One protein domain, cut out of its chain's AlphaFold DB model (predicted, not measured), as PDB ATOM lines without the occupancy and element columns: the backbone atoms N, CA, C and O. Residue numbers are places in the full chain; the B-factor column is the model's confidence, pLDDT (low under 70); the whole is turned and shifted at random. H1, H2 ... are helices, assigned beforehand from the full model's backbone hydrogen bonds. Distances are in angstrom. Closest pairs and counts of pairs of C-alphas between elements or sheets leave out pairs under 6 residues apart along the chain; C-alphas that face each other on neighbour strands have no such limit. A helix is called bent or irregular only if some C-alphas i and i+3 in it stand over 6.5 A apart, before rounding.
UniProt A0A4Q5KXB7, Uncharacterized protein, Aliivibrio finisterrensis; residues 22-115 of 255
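AT A GLANCE: This is residues 22 to 115 of the 255 residues of an uncharacterized protein of Aliivibrio finisterrensis (UniProt A0A4Q5KXB7). A long helical hairpin, H2 and H3, makes the length of this model, and a small head of H1, H4 and H5 sits at the end away from its turn. In the head H1 and H5 lie side by side near the end of H3. The printed part has 94 residues with five named helices, H1 to H5 in chain order, and no named strand; the class is all helix. It is loose, with a radius of gyration of the C-alphas of 15.6 A, and spans 48 by 24 by 22 A.

IN THESE COORDINATES: Find C-alpha 22 at (286.401, 311.956, 316.663); from there H1 runs to residue 35. H2, residues 39 to 62, covers 35.0 A. H3 begins at C-alpha 67, (276.051, 275.903, 310.037), and reaches residue 91 after 35.7 A. H4, residues 95 to 100, is irregular: C-alphas 96 and 99 are 7.8 A apart. H5, residues 103 to 114, ends at (276.821, 315.691, 293.095).

HOW THE PARTS SIT: Start at the hub, H3, which touches the four other helices. With H2 it forms the hairpin, at a shallow tilt of 21 degrees, opposite ways; the closest C-alphas, Tyr 56 and Ala 72, are 5.0 A apart. At Phe 91, H3 only just touches H5, with 3 pairs of C-alphas within 8 A; the closest, Phe 91 and Leu 110, are 5.8 A apart. H1 and H5 touch at a shallow tilt of 23 degrees, the same way, closest at C-alphas 35 and 114, 6.7 A. H2 is apart from H4 and H5. In H1, H2, H3 and H5 every O i to N i+4 pair is within hydrogen-bond range; in H4 0 of 2 are, beside 2 of 3 O i to N i+3 pairs.

THE WHOLE: The farthest C-alphas, Asp 63 and Ser 115, are 49.3 A apart. The printed part has no cut, and its four links are tight. Look for low confidence at residue 99, under 70.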
ATOM      1  N   GLU A  22     287.191 310.721 316.681       86.75
ATOM      2  CA  GLU A  22     286.401 311.956 316.663       86.75
ATOM      3  C   GLU A  22     286.593 312.727 315.351       86.75
ATOM      4  O   GLU A  22     285.630 313.209 314.757       86.75
ATOM      5  N   GLU A  23     287.826 312.798 314.851       86.31
ATOM      6  CA  GLU A  23     288.115 313.412 313.554       86.31
ATOM      7  C   GLU A  23     287.489 312.623 312.399       86.31
ATOM      8  O   GLU A  23     286.983 313.228 311.454       86.31
ATOM      9  N   ASN A  24     287.453 311.290 312.490       85.75
ATOM     10  CA  ASN A  24     286.779 310.457 311.495       85.75
ATOM     11  C   ASN A  24     285.256 310.670 311.515       85.75
ATOM     12  O   ASN A  24     284.616 310.772 310.470       85.75
ATOM     13  N   ASP A  25     284.660 310.801 312.701       86.88
ATOM     14  CA  ASP A  25     283.239 311.115 312.844       86.88
ATOM     15  C   ASP A  25     282.913 312.489 312.236       86.88
ATOM     16  O   ASP A  25     281.925 312.610 311.506       86.88
ATOM     17  N   ARG A  26     283.776 313.496 312.436       87.44
ATOM     18  CA  ARG A  26     283.657 314.818 311.792       87.44
ATOM     19  C   ARG A  26     283.779 314.733 310.269       87.44
ATOM     20  O   ARG A  26     282.967 315.335 309.566       87.44
ATOM     21  N   LEU A  27     284.730 313.958 309.742       87.94
ATOM     22  CA  LEU A  27     284.855 313.727 308.298       87.94
ATOM     23  C   LEU A  27     283.602 313.037 307.727       87.94
ATOM     24  O   LEU A  27     283.096 313.424 306.676       87.94
ATOM     25  N   ASN A  28     283.036 312.060 308.432       88.88
ATOM     26  CA  ASN A  28     281.818 311.379 307.996       88.88
ATOM     27  C   ASN A  28     280.575 312.284 308.043       88.88
ATOM     28  O   ASN A  28     279.734 312.219 307.142       88.88
ATOM     29  N   GLN A  29     280.459 313.153 309.053       90.25
ATOM     30  CA  GLN A  29     279.428 314.201 309.097       90.25
ATOM     31  C   GLN A  29     279.553 315.132 307.898       90.25
ATOM     32  O   GLN A  29     278.564 315.412 307.218       90.25
ATOM     33  N   PHE A  30     280.782 315.544 307.607       89.31
ATOM     34  CA  PHE A  30     281.107 316.380 306.472       89.31
ATOM     35  C   PHE A  30     280.687 315.736 305.136       89.31
ATOM     36  O   PHE A  30     279.966 316.343 304.344       89.31
ATOM     37  N   ILE A  31     281.061 314.474 304.901       91.50
ATOM     38  CA  ILE A  31     280.688 313.719 303.693       91.50
ATOM     39  C   ILE A  31     279.163 313.588 303.568       91.50
ATOM     40  O   ILE A  31     278.596 313.721 302.476       91.50
ATOM     41  N   CYS A  32     278.477 313.347 304.687       92.75
ATOM     42  CA  CYS A  32     277.019 313.293 304.740       92.75
ATOM     43  C   CYS A  32     276.390 314.635 304.340       92.75
ATOM     44  O   CYS A  32     275.503 314.658 303.486       92.75
ATOM     45  N   LEU A  33     276.897 315.749 304.872       92.62
ATOM     46  CA  LEU A  33     276.449 317.092 304.506       92.62
ATOM     47  C   LEU A  33     276.651 317.357 303.008       92.62
ATOM     48  O   LEU A  33     275.695 317.675 302.301       92.62
ATOM     49  N   ALA A  34     277.865 317.130 302.501       92.19
ATOM     50  CA  ALA A  34     278.234 317.318 301.099       92.19
ATOM     51  C   ALA A  34     277.344 316.521 300.124       92.19
ATOM     52  O   ALA A  34     276.935 317.015 299.068       92.19
ATOM     53  N   SER A  35     276.994 315.288 300.490       92.50
ATOM     54  CA  SER A  35     276.151 314.396 299.681       92.50
ATOM     55  C   SER A  35     274.644 314.583 299.889       92.50
ATOM     56  O   SER A  35     273.846 314.092 299.084       92.50
ATOM     57  N   GLY A  36     274.230 315.314 300.927       91.25
ATOM     58  CA  GLY A  36     272.833 315.407 301.350       91.25
ATOM     59  C   GLY A  36     272.298 314.112 301.975       91.25
ATOM     60  O   GLY A  36     271.084 313.911 302.030       91.25
ATOM     61  N   PHE A  37     273.183 313.216 302.417       93.06
ATOM     62  CA  PHE A  37     272.817 312.007 303.147       93.06
ATOM     63  C   PHE A  37     272.674 312.318 304.641       93.06
ATOM     64  O   PHE A  37     273.448 313.077 305.214       93.06
ATOM     65  N   LYS A  38     271.689 311.717 305.312       93.12
ATOM     66  CA  LYS A  38     271.481 311.952 306.750       93.12
ATOM     67  C   LYS A  38     272.550 311.220 307.562       93.12
ATOM     68  O   LYS A  38     272.590 309.992 307.546       93.12
ATOM     69  N   TYR A  39     273.344 311.951 308.345       92.69
ATOM     70  CA  TYR A  39     274.397 311.358 309.182       92.69
ATOM     71  C   TYR A  39     273.864 310.308 310.174       92.69
ATOM     72  O   TYR A  39     274.461 309.249 310.343       92.69
ATOM     73  N   GLN A  40     272.673 310.518 310.744       93.69
ATOM     74  CA  GLN A  40     272.015 309.518 311.598       93.69
ATOM     75  C   GLN A  40     271.757 308.184 310.877       93.69
ATOM     76  O   GLN A  40     271.853 307.118 311.486       93.69
ATOM     77  N   SER A  41     271.455 308.223 309.576       92.69
ATOM     78  CA  SER A  41     271.300 307.008 308.775       92.69
ATOM     79  C   SER A  41     272.632 306.278 308.628       92.69
ATOM     80  O   SER A  41     272.656 305.056 308.750       92.69
ATOM     81  N   LEU A  42     273.735 307.013 308.429       91.62
ATOM     82  CA  LEU A  42     275.078 306.435 308.358       91.62
ATOM     83  C   LEU A  42     275.432 305.736 309.677       91.62
ATOM     84  O   LEU A  42     275.808 304.568 309.654       91.62
ATOM     85  N   LEU A  43     275.203 306.398 310.816       91.62
ATOM     86  CA  LEU A  43     275.424 305.817 312.146       91.62
ATOM     87  C   LEU A  43     274.603 304.543 312.383       91.62
ATOM     88  O   LEU A  43     275.088 303.575 312.963       91.62
ATOM     89  N   LYS A  44     273.349 304.509 311.918       93.56
ATOM     90  CA  LYS A  44     272.506 303.311 312.032       93.56
ATOM     91  C   LYS A  44     273.053 302.153 311.194       93.56
ATOM     92  O   LYS A  44     273.011 301.005 311.629       93.56
ATOM     93  N   ILE A  45     273.557 302.444 309.995       92.06
ATOM     94  CA  ILE A  45     274.149 301.440 309.105       92.06
ATOM     95  C   ILE A  45     275.429 300.868 309.718       92.06
ATOM     96  O   ILE A  45     275.566 299.645 309.786       92.06
ATOM     97  N   THR A  46     276.321 301.725 310.220       89.50
ATOM     98  CA  THR A  46     277.573 301.291 310.854       89.50
ATOM     99  C   THR A  46     277.298 300.481 312.121       89.50
ATOM    100  O   THR A  46     277.863 299.400 312.282       89.50
ATOM    101  N   ALA A  47     276.347 300.905 312.961       92.94
ATOM    102  CA  ALA A  47     275.930 300.158 314.149       92.94
ATOM    103  C   ALA A  47     275.350 298.771 313.811       92.94
ATOM    104  O   ALA A  47     275.694 297.777 314.454       92.94
ATOM    105  N   ASN A  48     274.505 298.679 312.777       94.19
ATOM    106  CA  ASN A  48     273.961 297.402 312.308       94.19
ATOM    107  C   ASN A  48     275.069 296.460 311.821       94.19
ATOM    108  O   ASN A  48     275.047 295.271 312.145       94.19
ATOM    109  N   PHE A  49     276.053 296.979 311.082       93.50
ATOM    110  CA  PHE A  49     277.198 296.185 310.646       93.50
ATOM    111  C   PHE A  49     278.030 295.687 311.836       93.50
ATOM    112  O   PHE A  49     278.336 294.496 311.909       93.50
ATOM    113  N   SER A  50     278.325 296.550 312.817       93.12
ATOM    114  CA  SER A  50     279.037 296.154 314.040       93.12
ATOM    115  C   SER A  50     278.303 295.054 314.812       93.12
ATOM    116  O   SER A  50     278.942 294.119 315.301       93.12
ATOM    117  N   LEU A  51     276.969 295.117 314.889       96.12
ATOM    118  CA  LEU A  51     276.159 294.081 315.528       96.12
ATOM    119  C   LEU A  51     276.260 292.738 314.792       96.12
ATOM    120  O   LEU A  51     276.473 291.709 315.433       96.12
ATOM    121  N   LEU A  52     276.144 292.740 313.460       95.50
ATOM    122  CA  LEU A  52     276.283 291.526 312.648       95.50
ATOM    123  C   LEU A  52     277.692 290.932 312.757       95.50
ATOM    124  O   LEU A  52     277.840 289.718 312.881       95.50
ATOM    125  N   ASN A  53     278.726 291.776 312.779       95.25
ATOM    126  CA  ASN A  53     280.097 291.314 312.956       95.25
ATOM    127  C   ASN A  53     280.314 290.701 314.348       95.25
ATOM    128  O   ASN A  53     280.934 289.648 314.462       95.25
ATOM    129  N   LYS A  54     279.741 291.295 315.404       95.06
ATOM    130  CA  LYS A  54     279.768 290.716 316.756       95.06
ATOM    131  C   LYS A  54     279.085 289.347 316.798       95.06
ATOM    132  O   LYS A  54     279.648 288.422 317.376       95.06
ATOM    133  N   GLN A  55     277.912 289.207 316.175       94.06
ATOM    134  CA  GLN A  55     277.195 287.928 316.089       94.06
ATOM    135  C   GLN A  55     278.035 286.858 315.383       94.06
ATOM    136  O   GLN A  55     278.138 285.737 315.878       94.06
ATOM    137  N   TYR A  56     278.678 287.215 314.269       96.00
ATOM    138  CA  TYR A  56     279.597 286.324 313.568       96.00
ATOM    139  C   TYR A  56     280.780 285.902 314.451       96.00
ATOM    140  O   TYR A  56     281.047 284.712 314.568       96.00
ATOM    141  N   LEU A  57     281.454 286.846 315.115       95.38
ATOM    142  CA  LEU A  57     282.607 286.541 315.969       95.38
ATOM    143  C   LEU A  57     282.235 285.647 317.159       95.38
ATOM    144  O   LEU A  57     283.001 284.756 317.514       95.38
ATOM    145  N   GLN A  58     281.056 285.849 317.752       95.19
ATOM    146  CA  GLN A  58     280.544 284.991 318.825       95.19
ATOM    147  C   GLN A  58     280.263 283.566 318.334       95.19
ATOM    148  O   GLN A  58     280.658 282.612 318.998       95.19
ATOM    149  N   ALA A  59     279.625 283.414 317.168       93.19
ATOM    150  CA  ALA A  59     279.380 282.102 316.570       93.19
ATOM    151  C   ALA A  59     280.698 281.399 316.200       93.19
ATOM    152  O   ALA A  59     280.902 280.238 316.548       93.19
ATOM    153  N   TYR A  60     281.630 282.135 315.588       94.94
ATOM    154  CA  TYR A  60     282.946 281.638 315.193       94.94
ATOM    155  C   TYR A  60     283.775 281.152 316.388       94.94
ATOM    156  O   TYR A  60     284.433 280.120 316.295       94.94
ATOM    157  N   ALA A  61     283.739 281.884 317.507       94.94
ATOM    158  CA  ALA A  61     284.434 281.500 318.732       94.94
ATOM    159  C   ALA A  61     283.832 280.247 319.390       94.94
ATOM    160  O   ALA A  61     284.561 279.503 320.040       94.94
ATOM    161  N   ALA A  62     282.524 280.017 319.229       94.19
ATOM    162  CA  ALA A  62     281.845 278.840 319.764       94.19
ATOM    163  C   ALA A  62     282.098 277.588 318.907       94.19
ATOM    164  O   ALA A  62     282.498 276.555 319.435       94.19
ATOM    165  N   ASP A  63     281.878 277.682 317.593       92.94
ATOM    166  CA  ASP A  63     282.191 276.623 316.632       92.94
ATOM    167  C   ASP A  63     282.354 277.205 315.222       92.94
ATOM    168  O   ASP A  63     281.386 277.566 314.538       92.94
ATOM    169  N   LYS A  64     283.604 277.235 314.760       92.38
ATOM    170  CA  LYS A  64     284.009 277.733 313.445       92.38
ATOM    171  C   LYS A  64     283.324 277.027 312.270       92.38
ATOM    172  O   LYS A  64     283.091 277.669 311.247       92.38
ATOM    173  N   TYR A  65     283.055 275.726 312.373       93.31
ATOM    174  CA  TYR A  65     282.598 274.912 311.238       93.31
ATOM    175  C   TYR A  65     281.084 274.694 311.223       93.31
ATOM    176  O   TYR A  65     280.554 274.143 310.254       93.31
ATOM    177  N   SER A  66     280.392 275.170 312.260       94.00
ATOM    178  CA  SER A  66     278.944 275.075 312.385       94.00
ATOM    179  C   SER A  66     278.186 275.804 311.270       94.00
ATOM    180  O   SER A  66     278.606 276.828 310.721       94.00
ATOM    181  N   GLU A  67     276.992 275.292 310.979       93.25
ATOM    182  CA  GLU A  67     276.051 275.903 310.037       93.25
ATOM    183  C   GLU A  67     275.587 277.297 310.501       93.25
ATOM    184  O   GLU A  67     275.333 278.186 309.688       93.25
ATOM    185  N   SER A  68     275.512 277.527 311.817       90.00
ATOM    186  CA  SER A  68     275.180 278.835 312.391       90.00
ATOM    187  C   SER A  68     276.267 279.877 312.111       90.00
ATOM    188  O   SER A  68     275.931 281.004 311.742       90.00
ATOM    189  N   THR A  69     277.549 279.510 312.215       93.50
ATOM    190  CA  THR A  69     278.672 280.396 311.872       93.50
ATOM    191  C   THR A  69     278.670 280.754 310.390       93.50
ATOM    192  O   THR A  69     278.808 281.932 310.055       93.50
ATOM    193  N   LYS A  70     278.430 279.783 309.497       94.69
ATOM    194  CA  LYS A  70     278.307 280.039 308.050       94.69
ATOM    195  C   LYS A  70     277.162 281.005 307.733       94.69
ATOM    196  O   LYS A  70     277.382 282.007 307.060       94.69
ATOM    197  N   LYS A  71     275.973 280.791 308.304       94.38
ATOM    198  CA  LYS A  71     274.822 281.699 308.129       94.38
ATOM    199  C   LYS A  71     275.081 283.102 308.679       94.38
ATOM    200  O   LYS A  71     274.649 284.090 308.084       94.38
ATOM    201  N   ALA A  72     275.771 283.213 309.815       94.12
ATOM    202  CA  ALA A  72     276.147 284.507 310.382       94.12
ATOM    203  C   ALA A  72     277.141 285.256 309.479       94.12
ATOM    204  O   ALA A  72     276.973 286.459 309.265       94.12
ATOM    205  N   LEU A  73     278.119 284.543 308.909       94.75
ATOM    206  CA  LEU A  73     279.069 285.075 307.933       94.75
ATOM    207  C   LEU A  73     278.354 285.578 306.674       94.75
ATOM    208  O   LEU A  73     278.491 286.746 306.322       94.75
ATOM    209  N   GLU A  74     277.514 284.746 306.058       96.25
ATOM    210  CA  GLU A  74     276.743 285.117 304.864       96.25
ATOM    211  C   GLU A  74     275.859 286.342 305.110       96.25
ATOM    212  O   GLU A  74     275.791 287.251 304.283       96.25
ATOM    213  N   LYS A  75     275.184 286.412 306.264       95.88
ATOM    214  CA  LYS A  75     274.345 287.562 306.618       95.88
ATOM    215  C   LYS A  75     275.169 288.841 306.768       95.88
ATOM    216  O   LYS A  75     274.735 289.895 306.297       95.88
ATOM    217  N   ARG A  76     276.333 288.759 307.422       95.44
ATOM    218  CA  ARG A  76     277.267 289.880 307.579       95.44
ATOM    219  C   ARG A  76     277.773 290.357 306.219       95.44
ATOM    220  O   ARG A  76     277.699 291.550 305.946       95.44
ATOM    221  N   ASP A  77     278.223 289.443 305.368       95.62
ATOM    222  CA  ASP A  77     278.835 289.768 304.075       95.62
ATOM    223  C   ASP A  77     277.799 290.317 303.088       95.62
ATOM    224  O   ASP A  77     278.032 291.325 302.421       95.62
ATOM    225  N   ASN A  78     276.589 289.751 303.076       96.00
ATOM    226  CA  ASN A  78     275.473 290.298 302.305       96.00
ATOM    227  C   ASN A  78     275.098 291.717 302.756       96.00
ATOM    228  O   ASN A  78     274.748 292.559 301.926       96.00
ATOM    229  N   PHE A  79     275.148 292.000 304.062       95.69
ATOM    230  CA  PHE A  79     274.926 293.354 304.568       95.69
ATOM    231  C   PHE A  79     276.073 294.294 304.180       95.69
ATOM    232  O   PHE A  79     275.808 295.414 303.749       95.69
ATOM    233  N   TYR A  80     277.323 293.834 304.290       93.62
ATOM    234  CA  TYR A  80     278.512 294.589 303.902       93.62
ATOM    235  C   TYR A  80     278.450 295.026 302.436       93.62
ATOM    236  O   TYR A  80     278.562 296.214 302.149       93.62
ATOM    237  N   ASN A  81     278.156 294.104 301.519       94.31
ATOM    238  CA  ASN A  81     278.060 294.417 300.091       94.31
ATOM    239  C   ASN A  81     276.956 295.447 299.805       94.31
ATOM    240  O   ASN A  81     277.183 296.426 299.098       94.31
ATOM    241  N   LYS A  82     275.779 295.299 300.431       94.00
ATOM    242  CA  LYS A  82     274.686 296.283 300.315       94.00
ATOM    243  C   LYS A  82     275.071 297.656 300.864       94.00
ATOM    244  O   LYS A  82     274.642 298.675 300.322       94.00
ATOM    245  N   MET A  83     275.833 297.688 301.953       92.88
ATOM    246  CA  MET A  83     276.343 298.918 302.549       92.88
ATOM    247  C   MET A  83     277.337 299.611 301.607       92.88
ATOM    248  O   MET A  83     277.168 300.797 301.338       92.88
ATOM    249  N   VAL A  84     278.310 298.877 301.061       92.75
ATOM    250  CA  VAL A  84     279.282 299.397 300.083       92.75
ATOM    251  C   VAL A  84     278.571 299.955 298.848       92.75
ATOM    252  O   VAL A  84     278.809 301.100 298.462       92.75
ATOM    253  N   ASP A  85     277.618 299.208 298.282       93.12
ATOM    254  CA  ASP A  85     276.814 299.663 297.141       93.12
ATOM    255  C   ASP A  85     276.060 300.960 297.443       93.12
ATOM    256  O   ASP A  85     275.957 301.848 296.593       93.12
ATOM    257  N   MET A  86     275.513 301.080 298.654       91.94
ATOM    258  CA  MET A  86     274.837 302.295 299.094       91.94
ATOM    259  C   MET A  86     275.811 303.468 299.166       91.94
ATOM    260  O   MET A  86     275.491 304.545 298.669       91.94
ATOM    261  N   PHE A  87     276.997 303.266 299.736       92.06
ATOM    262  CA  PHE A  87     278.010 304.311 299.847       92.06
ATOM    263  C   PHE A  87     278.458 304.804 298.473       92.06
ATOM    264  O   PHE A  87     278.422 306.006 298.211       92.06
ATOM    265  N   ILE A  88     278.735 303.895 297.540       91.75
ATOM    266  CA  ILE A  88     279.083 304.256 296.162       91.75
ATOM    267  C   ILE A  88     277.923 305.008 295.490       91.75
ATOM    268  O   ILE A  88     278.129 306.034 294.837       91.75
ATOM    269  N   LYS A  89     276.676 304.557 295.677       91.56
ATOM    270  CA  LYS A  89     275.494 305.214 295.093       91.56
ATOM    271  C   LYS A  89     275.221 306.597 295.682       91.56
ATOM    272  O   LYS A  89     274.780 307.468 294.929       91.56
ATOM    273  N   SER A  90     275.464 306.802 296.974       90.56
ATOM    274  CA  SER A  90     275.159 308.043 297.693       90.56
ATOM    275  C   SER A  90     276.307 309.048 297.671       90.56
ATOM    276  O   SER A  90     276.071 310.230 297.435       90.56
ATOM    277  N   PHE A  91     277.543 308.603 297.874       91.06
ATOM    278  CA  PHE A  91     278.724 309.459 298.015       91.06
ATOM    279  C   PHE A  91     279.619 309.453 296.772       91.06
ATOM    280  O   PHE A  91     280.337 310.419 296.536       91.06
ATOM    281  N   GLY A  92     279.560 308.394 295.959       88.94
ATOM    282  CA  GLY A  92     280.508 308.168 294.862       88.94
ATOM    283  C   GLY A  92     281.802 307.476 295.297       88.94
ATOM    284  O   GLY A  92     282.675 307.274 294.458       88.94
ATOM    285  N   ILE A  93     281.914 307.102 296.575       89.62
ATOM    286  CA  ILE A  93     283.060 306.408 297.169       89.62
ATOM    287  C   ILE A  93     282.594 305.290 298.092       89.62
ATOM    288  O   ILE A  93     281.485 305.327 298.625       89.62
ATOM    289  N   ASP A  94     283.471 304.319 298.304       87.25
ATOM    290  CA  ASP A  94     283.313 303.313 299.343       87.25
ATOM    291  C   ASP A  94     283.889 303.844 300.666       87.25
ATOM    292  O   ASP A  94     285.104 303.900 300.846       87.25
ATOM    293  N   LEU A  95     283.020 304.232 301.605       81.38
ATOM    294  CA  LEU A  95     283.462 304.743 302.911       81.38
ATOM    295  C   LEU A  95     284.149 303.690 303.782       81.38
ATOM    296  O   LEU A  95     284.835 304.065 304.731       81.38
ATOM    297  N   THR A  96     284.016 302.397 303.473       78.81
ATOM    298  CA  THR A  96     284.754 301.349 304.197       78.81
ATOM    299  C   THR A  96     286.253 301.397 303.917       78.81
ATOM    300  O   THR A  96     287.031 300.861 304.697       78.81
ATOM    301  N   LYS A  97     286.649 302.091 302.844       78.06
ATOM    302  CA  LYS A  97     288.037 302.339 302.438       78.06
ATOM    303  C   LYS A  97     288.413 303.814 302.559       78.06
ATOM    304  O   LYS A  97     289.327 304.285 301.897       78.06
ATOM    305  N   SER A  98     287.670 304.577 303.363       71.69
ATOM    306  CA  SER A  98     287.915 306.015 303.526       71.69
ATOM    307  C   SER A  98     289.285 306.326 304.133       71.69
ATOM    308  O   SER A  98     289.832 307.382 303.839       71.69
ATOM    309  N   GLU A  99     289.861 305.409 304.917       69.88
ATOM    310  CA  GLU A  99     291.219 305.541 305.465       69.88
ATOM    311  C   GLU A  99     292.306 305.490 304.379       69.88
ATOM    312  O   GLU A  99     293.356 306.109 304.547       69.88
ATOM    313  N   ASP A 100     292.028 304.835 303.244       79.50
ATOM    314  CA  ASP A 100     292.925 304.754 302.084       79.50
ATOM    315  C   ASP A 100     292.785 305.962 301.142       79.50
ATOM    316  O   ASP A 100     293.558 306.105 300.195       79.50
ATOM    317  N   LEU A 101     291.779 306.816 301.369       82.81
ATOM    318  CA  LEU A 101     291.501 307.987 300.548       82.81
ATOM    319  C   LEU A 101     291.999 309.253 301.235       82.81
ATOM    320  O   LEU A 101     291.731 309.517 302.411       82.81
ATOM    321  N   THR A 102     292.656 310.099 300.456       87.44
ATOM    322  CA  THR A 102     292.923 311.477 300.851       87.44
ATOM    323  C   THR A 102     291.626 312.288 300.841       87.44
ATOM    324  O   THR A 102     290.694 312.032 300.072       87.44
ATOM    325  N   ILE A 103     291.572 313.347 301.652       86.31
ATOM    326  CA  ILE A 103     290.455 314.306 301.624       86.31
ATOM    327  C   ILE A 103     290.200 314.838 300.212       86.31
ATOM    328  O   ILE A 103     289.048 314.981 299.806       86.31
ATOM    329  N   GLU A 104     291.259 315.129 299.458       87.12
ATOM    330  CA  GLU A 104     291.133 315.634 298.093       87.12
ATOM    331  C   GLU A 104     290.391 314.634 297.191       87.12
ATOM    332  O   GLU A 104     289.504 315.025 296.428       87.12
ATOM    333  N   GLU A 105     290.706 313.343 297.289       89.94
ATOM    334  CA  GLU A 105     290.034 312.292 296.519       89.94
ATOM    335  C   GLU A 105     288.561 312.162 296.902       89.94
ATOM    336  O   GLU A 105     287.700 312.091 296.018       89.94
ATOM    337  N   ILE A 106     288.256 312.215 298.202       90.00
ATOM    338  CA  ILE A 106     286.878 312.236 298.711       90.00
ATOM    339  C   ILE A 106     286.115 313.418 298.099       90.00
ATOM    340  O   ILE A 106     285.000 313.257 297.593       90.00
ATOM    341  N   TRP A 107     286.728 314.599 298.074       89.00
ATOM    342  CA  TRP A 107     286.143 315.799 297.486       89.00
ATOM    343  C   TRP A 107     285.908 315.683 295.989       89.00
ATOM    344  O   TRP A 107     284.807 315.971 295.518       89.00
ATOM    345  N   LYS A 108     286.914 315.245 295.230       90.06
ATOM    346  CA  LYS A 108     286.789 315.046 293.782       90.06
ATOM    347  C   LYS A 108     285.675 314.056 293.464       90.06
ATOM    348  O   LYS A 108     284.893 314.293 292.543       90.06
ATOM    349  N   ALA A 109     285.549 312.983 294.241       91.88
ATOM    350  CA  ALA A 109     284.491 312.001 294.055       91.88
ATOM    351  C   ALA A 109     283.098 312.561 294.389       91.88
ATOM    352  O   ALA A 109     282.169 312.394 293.595       91.88
ATOM    353  N   LEU A 110     282.960 313.304 295.493       92.75
ATOM    354  CA  LEU A 110     281.712 313.988 295.851       92.75
ATOM    355  C   LEU A 110     281.298 315.005 294.783       92.75
ATOM    356  O   LEU A 110     280.140 315.023 294.376       92.75
ATOM    357  N   GLN A 111     282.236 315.813 294.285       92.00
ATOM    358  CA  GLN A 111     281.978 316.787 293.221       92.00
ATOM    359  C   GLN A 111     281.614 316.103 291.903       92.00
ATOM    360  O   GLN A 111     280.696 316.547 291.219       92.00
ATOM    361  N   LYS A 112     282.273 314.992 291.555       92.31
ATOM    362  CA  LYS A 112     281.908 314.184 290.384       92.31
ATOM    363  C   LYS A 112     280.499 313.607 290.519       92.31
ATOM    364  O   LYS A 112     279.774 313.531 289.530       92.31
ATOM    365  N   LYS A 113     280.106 313.204 291.729       93.62
ATOM    366  CA  LYS A 113     278.803 312.589 291.995       93.62
ATOM    367  C   LYS A 113     277.657 313.599 292.080       93.62
ATOM    368  O   LYS A 113     276.574 313.319 291.573       93.62
ATOM    369  N   HIS A 114     277.874 314.730 292.745       92.06
ATOM    370  CA  HIS A 114     276.821 315.691 293.095       92.06
ATOM    371  C   HIS A 114     276.900 317.009 292.332       92.06
ATOM    372  O   HIS A 114     275.965 317.791 292.446       92.06
ATOM    373  N   SER A 115     277.938 317.227 291.519       91.81
ATOM    374  CA  SER A 115     278.395 318.516 290.974       91.81
ATOM    375  C   SER A 115     279.065 319.421 292.012       91.81
ATOM    376  O   SER A 115     278.732 319.419 293.198       91.81
TER     377      SER A 115